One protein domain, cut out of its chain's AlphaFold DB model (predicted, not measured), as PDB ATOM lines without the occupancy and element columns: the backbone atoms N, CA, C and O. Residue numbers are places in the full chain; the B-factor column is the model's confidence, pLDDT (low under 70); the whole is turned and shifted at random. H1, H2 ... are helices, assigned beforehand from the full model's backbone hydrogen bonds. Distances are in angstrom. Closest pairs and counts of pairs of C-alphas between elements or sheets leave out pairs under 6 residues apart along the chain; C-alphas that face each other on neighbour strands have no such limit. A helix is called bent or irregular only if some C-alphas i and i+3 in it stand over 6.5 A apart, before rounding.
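AT A GLANCE: This is residues 10 to 92 of the 121 residues of an uncharacterized protein of Acidiluteibacter ferrifornacis (UniProt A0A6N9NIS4). One very long, gently kinked helix, H3, makes the length, and a helical hairpin of two shorter helices, H1 and H2, is set steeply to it at its first end, roughly as an L. Residues 58 to 92, of which 58 to 90 belong to H3, stick out as a long arm from the body made by the hairpin and the earlier residues of H3. The printed part has 83 residues, with three named helices in the order H1, H2, H3 and no named strand; the class is all helix. It is extended, with a radius of gyration of the C-alphas of 20.9 A and spans of 69 by 29 by 16 A.

IN THESE COORDINATES: H3, residues 46 to 90, is 63.3 A long from C-alpha 46 at (1.023, 53.481, 60.838) to C-alpha 90 at (6.505, 35.223, 0.432). It has a kink of 30 degrees near residue 65. It is neither bent nor irregular, but only just: C-alphas 78 and 81 are 6.5 A apart. H2, residues 29 to 44, is 23.2 A long. H1, residues 10 to 26, is 24.0 A long and begins with C-alpha 10 at (2.674, 44.185, 52.356).

HOW THE PARTS SIT: H3 touches H1 with residues 49 to 53 alone, and H1 touches it with residues 11 to 12 alone; their closest C-alphas, Ser 11 and Glu 53, are 6.5 A apart. They run the same way at a steep tilt of 65 degrees. H2 and H3 touch only at the corner by their tight link, the closest C-alphas being Ser 42 and Ser 49 at 5.1 A. They run opposite ways at a steep tilt of 52 degrees. H1 and H2 form a helical hairpin and touch, their closest C-alphas, Val 16 and Ala 35, 5.1 A apart. They run opposite ways at a shallow tilt of 15 degrees. Every O i to N i+4 pair is within hydrogen-bond range in H1 and H2, and 37 of 41 in H3.

THE WHOLE: The two C-alphas farthest apart, Val 44 and Lys 92, are 69.4 A from each other. Without residues 58 to 92, which stand free, the body spans 32 by 20 by 15 A. The printed part has no cut, and both links are tight. The mean pLDDT of the printed part is 88.7, and residues 91 to 92 are under 70.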
ATOM      1  N   LYS A  10       2.096  44.962  53.465       85.44
ATOM      2  CA  LYS A  10       2.674  44.185  52.356       85.44
ATOM      3  C   LYS A  10       3.474  45.076  51.414       85.44
ATOM      4  O   LYS A  10       4.534  44.664  50.949       85.44
ATOM      5  N   SER A  11       2.985  46.284  51.137       88.25
ATOM      6  CA  SER A  11       3.682  47.251  50.281       88.25
ATOM      7  C   SER A  11       5.020  47.652  50.895       88.25
ATOM      8  O   SER A  11       6.043  47.633  50.219       88.25
ATOM      9  N   ILE A  12       5.037  47.926  52.197       87.62
ATOM     10  CA  ILE A  12       6.254  48.285  52.929       87.62
ATOM     11  C   ILE A  12       7.226  47.117  52.987       87.62
ATOM     12  O   ILE A  12       8.404  47.304  52.701       87.62
ATOM     13  N   LEU A  13       6.739  45.907  53.275       89.12
ATOM     14  CA  LEU A  13       7.584  44.717  53.238       89.12
ATOM     15  C   LEU A  13       8.201  44.522  51.848       89.12
ATOM     16  O   LEU A  13       9.386  44.232  51.746       89.12
ATOM     17  N   THR A  14       7.433  44.752  50.781       90.69
ATOM     18  CA  THR A  14       7.939  44.683  49.400       90.69
ATOM     19  C   THR A  14       9.045  45.713  49.154       90.69
ATOM     20  O   THR A  14      10.062  45.373  48.555       90.69
ATOM     21  N   ILE A  15       8.891  46.946  49.652       89.38
ATOM     22  CA  ILE A  15       9.915  48.001  49.544       89.38
ATOM     23  C   ILE A  15      11.187  47.606  50.306       89.38
ATOM     24  O   ILE A  15      12.282  47.693  49.753       89.38
ATOM     25  N   VAL A  16      11.054  47.136  51.550       91.75
ATOM     26  CA  VAL A  16      12.191  46.717  52.387       91.75
ATOM     27  C   VAL A  16      12.919  45.530  51.759       91.75
ATOM     28  O   VAL A  16      14.142  45.556  51.641       91.75
ATOM     29  N   VAL A  17      12.185  44.516  51.292       92.31
ATOM     30  CA  VAL A  17      12.759  43.349  50.603       92.31
ATOM     31  C   VAL A  17      13.464  43.772  49.316       92.31
ATOM     32  O   VAL A  17      14.584  43.330  49.074       92.31
ATOM     33  N   GLY A  18      12.861  44.660  48.521       91.19
ATOM     34  CA  GLY A  18      13.462  45.185  47.295       91.19
ATOM     35  C   GLY A  18      14.773  45.931  47.548       91.19
ATOM     36  O   GLY A  18      15.777  45.631  46.906       91.19
ATOM     37  N   LEU A  19      14.798  46.848  48.522       89.38
ATOM     38  CA  LEU A  19      16.015  47.571  48.917       89.38
ATOM     39  C   LEU A  19      17.097  46.627  49.456       89.38
ATOM     40  O   LEU A  19      18.274  46.795  49.140       89.38
ATOM     41  N   THR A  20      16.702  45.605  50.216       89.12
ATOM     42  CA  THR A  20      17.636  44.599  50.740       89.12
ATOM     43  C   THR A  20      18.240  43.770  49.605       89.12
ATOM     44  O   THR A  20      19.456  43.605  49.549       89.12
ATOM     45  N   LEU A  21      17.430  43.311  48.646       91.44
ATOM     46  CA  LEU A  21      17.905  42.605  47.449       91.44
ATOM     47  C   LEU A  21      18.900  43.445  46.644       91.44
ATOM     48  O   LEU A  21      19.948  42.939  46.250       91.44
ATOM     49  N   ILE A  22      18.605  44.733  46.447       89.75
ATOM     50  CA  ILE A  22      19.505  45.671  45.759       89.75
ATOM     51  C   ILE A  22      20.822  45.825  46.526       89.75
ATOM     52  O   ILE A  22      21.883  45.803  45.909       89.75
ATOM     53  N   SER A  23      20.779  45.912  47.859       88.88
ATOM     54  CA  SER A  23      21.998  46.013  48.674       88.88
ATOM     55  C   SER A  23      22.913  44.793  48.526       88.88
ATOM     56  O   SER A  23      24.130  44.947  48.478       88.88
ATOM     57  N   ILE A  24      22.331  43.596  48.373       87.81
ATOM     58  CA  ILE A  24      23.082  42.350  48.173       87.81
ATOM     59  C   ILE A  24      23.695  42.305  46.769       87.81
ATOM     60  O   ILE A  24      24.837  41.890  46.624       87.81
ATOM     61  N   LEU A  25      22.963  42.742  45.736       90.06
ATOM     62  CA  LEU A  25      23.479  42.752  44.361       90.06
ATOM     63  C   LEU A  25      24.548  43.824  44.126       90.06
ATOM     64  O   LEU A  25      25.428  43.625  43.294       90.06
ATOM     65  N   SER A  26      24.441  44.974  44.792       83.75
ATOM     66  CA  SER A  26      25.349  46.104  44.582       83.75
ATOM     67  C   SER A  26      26.525  46.151  45.560       83.75
ATOM     68  O   SER A  26      27.384  47.001  45.374       83.75
ATOM     69  N   GLU A  27      26.570  45.295  46.590       81.56
ATOM     70  CA  GLU A  27      27.574  45.319  47.677       81.56
ATOM     71  C   GLU A  27      27.709  46.689  48.388       81.56
ATOM     72  O   GLU A  27      28.692  46.970  49.072       81.56
ATOM     73  N   VAL A  28      26.705  47.565  48.256       80.56
ATOM     74  CA  VAL A  28      26.687  48.903  48.863       80.56
ATOM     75  C   VAL A  28      25.847  48.880  50.139       80.56
ATOM     76  O   VAL A  28      24.622  48.731  50.099       80.56
ATOM     77  N   ASN A  29      26.499  49.111  51.282       82.31
ATOM     78  CA  ASN A  29      25.854  49.078  52.601       82.31
ATOM     79  C   ASN A  29      24.835  50.208  52.832       82.31
ATOM     80  O   ASN A  29      23.975  50.080  53.703       82.31
ATOM     81  N   GLU A  30      24.892  51.304  52.071       85.38
ATOM     82  CA  GLU A  30      23.977  52.444  52.239       85.38
ATOM     83  C   GLU A  30      22.502  52.054  52.047       85.38
ATOM     84  O   GLU A  30      21.633  52.487  52.809       85.38
ATOM     85  N   PHE A  31      22.216  51.162  51.093       84.06
ATOM     86  CA  PHE A  31      20.855  50.679  50.837       84.06
ATOM     87  C   PHE A  31      20.314  49.807  51.972       84.06
ATOM     88  O   PHE A  31      19.111  49.826  52.246       84.06
ATOM     89  N   LEU A  32      21.193  49.083  52.669       86.62
ATOM     90  CA  LEU A  32      20.819  48.262  53.816       86.62
ATOM     91  C   LEU A  32      20.421  49.151  55.001       86.62
ATOM     92  O   LEU A  32      19.370  48.930  55.605       86.62
ATOM     93  N   TYR A  33      21.186  50.213  55.281       87.81
ATOM     94  CA  TYR A  33      20.812  51.195  56.305       87.81
ATOM     95  C   TYR A  33      19.472  51.869  55.983       87.81
ATOM     96  O   TYR A  33      18.617  51.984  56.862       87.81
ATOM     97  N   ALA A  34      19.239  52.241  54.720       87.38
ATOM     98  CA  ALA A  34      17.959  52.800  54.288       87.38
ATOM     99  C   ALA A  34      16.791  51.817  54.491       87.38
ATOM    100  O   ALA A  34      15.744  52.210  55.010       87.38
ATOM    101  N   ALA A  35      16.970  50.534  54.152       88.62
ATOM    102  CA  ALA A  35      15.953  49.498  54.345       88.62
ATOM    103  C   ALA A  35      15.591  49.307  55.827       88.62
ATOM    104  O   ALA A  35      14.409  49.236  56.170       88.62
ATOM    105  N   VAL A  36      16.593  49.285  56.711       88.19
ATOM    106  CA  VAL A  36      16.394  49.150  58.163       88.19
ATOM    107  C   VAL A  36      15.688  50.372  58.745       88.19
ATOM    108  O   VAL A  36      14.771  50.211  59.547       88.19
ATOM    109  N   ILE A  37      16.054  51.586  58.323       88.81
ATOM    110  CA  ILE A  37      15.395  52.819  58.781       88.81
ATOM    111  C   ILE A  37      13.935  52.839  58.329       88.81
ATOM    112  O   ILE A  37      13.045  53.064  59.145       88.81
ATOM    113  N   ILE A  38      13.667  52.569  57.050       86.25
ATOM    114  CA  ILE A  38      12.306  52.575  56.497       86.25
ATOM    115  C   ILE A  38      11.451  51.491  57.163       86.25
ATOM    116  O   ILE A  38      10.320  51.764  57.573       86.25
ATOM    117  N   GLY A  39      12.002  50.286  57.340       87.38
ATOM    118  CA  GLY A  39      11.352  49.199  58.069       87.38
ATOM    119  C   GLY A  39      11.070  49.570  59.525       87.38
ATOM    120  O   GLY A  39       9.932  49.469  59.977       87.38
ATOM    121  N   GLY A  40      12.060  50.086  60.251       87.75
ATOM    122  CA  GLY A  40      11.910  50.505  61.647       87.75
ATOM    123  C   GLY A  40      10.872  51.615  61.829       87.75
ATOM    124  O   GLY A  40       9.990  51.509  62.678       87.75
ATOM    125  N   VAL A  41      10.906  52.646  60.984       85.94
ATOM    126  CA  VAL A  41       9.927  53.747  61.001       85.94
ATOM    127  C   VAL A  41       8.513  53.234  60.730       85.94
ATOM    128  O   VAL A  41       7.556  53.696  61.359       85.94
ATOM    129  N   SER A  42       8.373  52.249  59.841       83.69
ATOM    130  CA  SER A  42       7.069  51.680  59.506       83.69
ATOM    131  C   SER A  42       6.410  50.896  60.645       83.69
ATOM    132  O   SER A  42       5.182  50.896  60.754       83.69
ATOM    133  N   LEU A  43       7.219  50.283  61.517       82.38
ATOM    134  CA  LEU A  43       6.771  49.568  62.716       82.38
ATOM    135  C   LEU A  43       6.281  50.528  63.807       82.38
ATOM    136  O   LEU A  43       5.347  50.209  64.537       82.38
ATOM    137  N   VAL A  44       6.899  51.708  63.912       86.12
ATOM    138  CA  VAL A  44       6.583  52.694  64.957       86.12
ATOM    139  C   VAL A  44       5.339  53.517  64.612       86.12
ATOM    140  O   VAL A  44       4.581  53.883  65.510       86.12
ATOM    141  N   SER A  45       5.094  53.823  63.330       82.69
ATOM    142  CA  SER A  45       3.994  54.713  62.932       82.69
ATOM    143  C   SER A  45       3.232  54.253  61.690       82.69
ATOM    144  O   SER A  45       3.685  54.388  60.554       82.69
ATOM    145  N   VAL A  46       1.977  53.846  61.904       79.38
ATOM    146  CA  VAL A  46       1.023  53.481  60.838       79.38
ATOM    147  C   VAL A  46       0.694  54.667  59.914       79.38
ATOM    148  O   VAL A  46       0.377  54.474  58.739       79.38
ATOM    149  N   SER A  47       0.764  55.909  60.405       79.75
ATOM    150  CA  SER A  47       0.488  57.099  59.582       79.75
ATOM    151  C   SER A  47       1.612  57.398  58.589       79.75
ATOM    152  O   SER A  47       1.322  57.732  57.440       79.75
ATOM    153  N   LEU A  48       2.879  57.233  58.991       81.19
ATOM    154  CA  LEU A  48       4.024  57.397  58.083       81.19
ATOM    155  C   LEU A  48       4.047  56.293  57.027       81.19
ATOM    156  O   LEU A  48       4.223  56.578  55.844       81.19
ATOM    157  N   SER A  49       3.764  55.058  57.440       82.75
ATOM    158  CA  SER A  49       3.600  53.894  56.565       82.75
ATOM    159  C   SER A  49       2.643  54.161  55.395       82.75
ATOM    160  O   SER A  49       2.978  53.901  54.240       82.75
ATOM    161  N   LYS A  50       1.487  54.780  55.659       84.94
ATOM    162  CA  LYS A  50       0.517  55.158  54.613       84.94
ATOM    163  C   LYS A  50       1.030  56.244  53.670       84.94
ATOM    164  O   LYS A  50       0.645  56.276  52.503       84.94
ATOM    165  N   TRP A  51       1.858  57.163  54.162       86.31
ATOM    166  CA  TRP A  51       2.418  58.228  53.332       86.31
ATOM    167  C   TRP A  51       3.495  57.689  52.386       86.31
ATOM    168  O   TRP A  51       3.466  57.987  51.193       86.31
ATOM    169  N   ILE A  52       4.368  56.815  52.898       86.25
ATOM    170  CA  ILE A  52       5.366  56.080  52.109       86.25
ATOM    171  C   ILE A  52       4.673  55.229  51.044       86.25
ATOM    172  O   ILE A  52       5.031  55.297  49.871       86.25
ATOM    173  N   GLU A  53       3.629  54.488  51.420       88.31
ATOM    174  CA  GLU A  53       2.830  53.712  50.472       88.31
ATOM    175  C   GLU A  53       2.218  54.603  49.384       88.31
ATOM    176  O   GLU A  53       2.274  54.269  48.204       88.31
ATOM    177  N   LYS A  54       1.657  55.760  49.749       87.62
ATOM    178  CA  LYS A  54       1.067  56.682  48.776       87.62
ATOM    179  C   LYS A  54       2.104  57.194  47.774       87.62
ATOM    180  O   LYS A  54       1.799  57.273  46.585       87.62
ATOM    181  N   LEU A  55       3.312  57.523  48.234       90.81
ATOM    182  CA  LEU A  55       4.420  57.909  47.356       90.81
ATOM    183  C   LEU A  55       4.836  56.758  46.439       90.81
ATOM    184  O   LEU A  55       4.962  56.956  45.232       90.81
ATOM    185  N   TRP A  56       4.972  55.553  46.993       89.31
ATOM    186  CA  TRP A  56       5.290  54.350  46.229       89.31
ATOM    187  C   TRP A  56       4.252  54.069  45.138       89.31
ATOM    188  O   TRP A  56       4.597  53.834  43.983       89.31
ATOM    189  N   MET A  57       2.967  54.175  45.473       89.88
ATOM    190  CA  MET A  57       1.874  53.983  44.520       89.88
ATOM    191  C   MET A  57       1.818  55.083  43.459       89.88
ATOM    192  O   MET A  57       1.473  54.800  42.316       89.88
ATOM    193  N   CYS A  58       2.173  56.325  43.799       91.69
ATOM    194  CA  CYS A  58       2.302  57.401  42.817       91.69
ATOM    195  C   CYS A  58       3.372  57.055  41.771       91.69
ATOM    196  O   CYS A  58       3.116  57.135  40.570       91.69
ATOM    197  N   LEU A  59       4.535  56.581  42.229       92.44
ATOM    198  CA  LEU A  59       5.621  56.135  41.359       92.44
ATOM    199  C   LEU A  59       5.200  54.940  40.494       92.44
ATOM    200  O   LEU A  59       5.411  54.956  39.281       92.44
ATOM    201  N   ALA A  60       4.538  53.945  41.085       90.75
ATOM    202  CA  ALA A  60       4.013  52.794  40.354       90.75
ATOM    203  C   ALA A  60       2.996  53.202  39.277       90.75
ATOM    204  O   ALA A  60       3.010  52.648  38.181       90.75
ATOM    205  N   ASN A  61       2.144  54.194  39.553       92.19
ATOM    206  CA  ASN A  61       1.169  54.690  38.587       92.19
ATOM    207  C   ASN A  61       1.853  55.344  37.380       92.19
ATOM    208  O   ASN A  61       1.524  55.029  36.241       92.19
ATOM    209  N   VAL A  62       2.854  56.200  37.618       94.12
ATOM    210  CA  VAL A  62       3.650  56.805  36.536       94.12
ATOM    211  C   VAL A  62       4.322  55.720  35.697       94.12
ATOM    212  O   VAL A  62       4.233  55.735  34.469       94.12
ATOM    213  N   LEU A  63       4.933  54.732  36.353       92.06
ATOM    214  CA  LEU A  63       5.586  53.623  35.668       92.06
ATOM    215  C   LEU A  63       4.581  52.784  34.859       92.06
ATOM    216  O   LEU A  63       4.882  52.376  33.740       92.06
ATOM    217  N   SER A  64       3.357  52.608  35.364       92.50
ATOM    218  CA  SER A  64       2.275  51.903  34.669       92.50
ATOM    219  C   SER A  64       1.807  52.595  33.387       92.50
ATOM    220  O   SER A  64       1.210  51.924  32.551       92.50
ATOM    221  N   TYR A  65       2.055  53.893  33.195       93.38
ATOM    222  CA  TYR A  65       1.787  54.558  31.912       93.38
ATOM    223  C   TYR A  65       2.914  54.349  30.899       93.38
ATOM    224  O   TYR A  65       2.678  54.327  29.692       93.38
ATOM    225  N   ILE A  66       4.142  54.187  31.384       95.62
ATOM    226  CA  ILE A  66       5.342  54.114  30.548       95.62
ATOM    227  C   ILE A  66       5.588  52.671  30.084       95.62
ATOM    228  O   ILE A  66       5.839  52.429  28.903       95.62
ATOM    229  N   ILE A  67       5.471  51.704  30.999       95.69
ATOM    230  CA  ILE A  67       5.766  50.283  30.760       95.69
ATOM    231  C   ILE A  67       4.949  49.693  29.598       95.69
ATOM    232  O   ILE A  67       5.561  49.051  28.746       95.69
ATOM    233  N   PRO A  68       3.619  49.897  29.483       95.75
ATOM    234  CA  PRO A  68       2.845  49.305  28.392       95.75
ATOM    235  C   PRO A  68       3.312  49.776  27.018       95.75
ATOM    236  O   PRO A  68       3.386  48.969  26.097       95.75
ATOM    237  N   ASN A  69       3.691  51.052  26.894       95.06
ATOM    238  CA  ASN A  69       4.224  51.593  25.648       95.06
ATOM    239  C   ASN A  69       5.570  50.949  25.310       95.06
ATOM    240  O   ASN A  69       5.755  50.505  24.184       95.06
ATOM    241  N   ILE A  70       6.472  50.821  26.290       96.88
ATOM    242  CA  ILE A  70       7.764  50.145  26.098       96.88
ATOM    243  C   ILE A  70       7.555  48.694  25.663       96.88
ATOM    244  O   ILE A  70       8.161  48.258  24.686       96.88
ATOM    245  N   ILE A  71       6.690  47.951  26.359       96.69
ATOM    246  CA  ILE A  71       6.391  46.553  26.030       96.69
ATOM    247  C   ILE A  71       5.799  46.461  24.624       96.69
ATOM    248  O   ILE A  71       6.242  45.625  23.845       96.69
ATOM    249  N   LEU A  72       4.841  47.324  24.273       96.62
ATOM    250  CA  LEU A  72       4.215  47.331  22.951       96.62
ATOM    251  C   LEU A  72       5.232  47.629  21.847       96.62
ATOM    252  O   LEU A  72       5.257  46.932  20.835       96.62
ATOM    253  N   THR A  73       6.096  48.625  22.050       97.12
ATOM    254  CA  THR A  73       7.185  48.947  21.123       97.12
ATOM    255  C   THR A  73       8.136  47.764  20.976       97.12
ATOM    256  O   THR A  73       8.453  47.374  19.854       97.12
ATOM    257  N   LEU A  74       8.545  47.140  22.082       97.19
ATOM    258  CA  LEU A  74       9.421  45.971  22.052       97.19
ATOM    259  C   LEU A  74       8.771  44.817  21.281       97.19
ATOM    260  O   LEU A  74       9.391  44.241  20.398       97.19
ATOM    261  N   LEU A  75       7.503  44.520  21.557       97.38
ATOM    262  CA  LEU A  75       6.748  43.454  20.898       97.38
ATOM    263  C   LEU A  75       6.593  43.739  19.396       97.38
ATOM    264  O   LEU A  75       6.777  42.850  18.564       97.38
ATOM    265  N   PHE A  76       6.343  44.996  19.027       96.94
ATOM    266  CA  PHE A  76       6.278  45.413  17.631       96.94
ATOM    267  C   PHE A  76       7.602  45.185  16.896       96.94
ATOM    268  O   PHE A  76       7.611  44.602  15.811       96.94
ATOM    269  N   TYR A  77       8.727  45.605  17.470       96.44
ATOM    270  CA  TYR A  77      10.025  45.484  16.802       96.44
ATOM    271  C   TYR A  77      10.600  44.067  16.836       96.44
ATOM    272  O   TYR A  77      11.211  43.641  15.859       96.44
ATOM    273  N   LEU A  78      10.389  43.324  17.919       96.62
ATOM    274  CA  LEU A  78      10.982  41.999  18.115       96.62
ATOM    275  C   LEU A  78      10.125  40.885  17.494       96.62
ATOM    276  O   LEU A  78      10.667  39.875  17.059       96.62
ATOM    277  N   VAL A  79       8.801  41.067  17.398       95.69
ATOM    278  CA  VAL A  79       7.878  40.042  16.876       95.69
ATOM    279  C   VAL A  79       7.219  40.475  15.568       95.69
ATOM    280  O   VAL A  79       7.398  39.820  14.542       95.69
ATOM    281  N   LEU A  80       6.459  41.575  15.570       95.12
ATOM    282  CA  LEU A  80       5.642  41.953  14.405       95.12
ATOM    283  C   LEU A  80       6.491  42.377  13.204       95.12
ATOM    284  O   LEU A  80       6.179  42.030  12.067       95.12
ATOM    285  N   THR A  81       7.580  43.101  13.444       95.31
ATOM    286  CA  THR A  81       8.469  43.606  12.396       95.31
ATOM    287  C   THR A  81       9.167  42.478  11.629       95.31
ATOM    288  O   THR A  81       9.021  42.446  10.404       95.31
ATOM    289  N   PRO A  82       9.868  41.515  12.265       93.19
ATOM    290  CA  PRO A  82      10.456  40.401  11.522       93.19
ATOM    291  C   PRO A  82       9.388  39.534  10.849       93.19
ATOM    292  O   PRO A  82       9.586  39.104   9.715       93.19
ATOM    293  N   LEU A  83       8.223  39.352  11.478       93.25
ATOM    294  CA  LEU A  83       7.106  38.636  10.863       93.25
ATOM    295  C   LEU A  83       6.613  39.325   9.579       93.25
ATOM    296  O   LEU A  83       6.359  38.660   8.575       93.25
ATOM    297  N   ALA A  84       6.524  40.656   9.573       90.25
ATOM    298  CA  ALA A  84       6.148  41.427   8.391       90.25
ATOM    299  C   ALA A  84       7.196  41.327   7.271       90.25
ATOM    300  O   ALA A  84       6.830  41.222   6.098       90.25
ATOM    301  N   TYR A  85       8.490  41.320   7.612       90.69
ATOM    302  CA  TYR A  85       9.562  41.088   6.638       90.69
ATOM    303  C   TYR A  85       9.479  39.688   6.018       90.69
ATOM    304  O   TYR A  85       9.552  39.566   4.794       90.69
ATOM    305  N   LEU A  86       9.257  38.652   6.831       90.50
ATOM    306  CA  LEU A  86       9.055  37.281   6.351       90.50
ATOM    307  C   LEU A  86       7.825  37.179   5.436       90.50
ATOM    308  O   LEU A  86       7.903  36.611   4.348       90.50
ATOM    309  N   SER A  87       6.709  37.796   5.833       86.75
ATOM    310  CA  SER A  87       5.476  37.847   5.034       86.75
ATOM    311  C   SER A  87       5.689  38.527   3.674       86.75
ATOM    312  O   SER A  87       5.250  38.017   2.640       86.75
ATOM    313  N   ARG A  88       6.440  39.637   3.638       81.31
ATOM    314  CA  ARG A  88       6.790  40.342   2.392       81.31
ATOM    315  C   ARG A  88       7.658  39.517   1.447       81.31
ATOM    316  O   ARG A  88       7.555  39.708   0.237       81.31
ATOM    317  N   LEU A  89       8.499  38.626   1.968       82.69
ATOM    318  CA  LEU A  89       9.327  37.762   1.129       82.69
ATOM    319  C   LEU A  89       8.476  36.717   0.385       82.69
ATOM    320  O   LEU A  89       8.756  36.423  -0.775       82.69
ATOM    321  N   GLY A  90       7.420  36.204   1.027       75.25
ATOM    322  CA  GLY A  90       6.505  35.223   0.432       75.25
ATOM    323  C   GLY A  90       5.398  35.820  -0.444       75.25
ATOM    324  O   GLY A  90       4.991  35.194  -1.418       75.25
ATOM    325  N   ASN A  91       4.911  37.028  -0.140       67.06
ATOM    326  CA  ASN A  91       3.757  37.629  -0.817       67.06
ATOM    327  C   ASN A  91       4.092  39.031  -1.356       67.06
ATOM    328  O   ASN A  91       4.009  40.031  -0.643       67.06
ATOM    329  N   LYS A  92       4.468  39.116  -2.643       64.31
ATOM    330  CA  LYS A  92       4.932  40.372  -3.271       64.31
ATOM    331  C   LYS A  92       3.849  41.449  -3.407       64.31
ATOM    332  O   LYS A  92       4.196  42.626  -3.456       64.31
TER     333      LYS A  92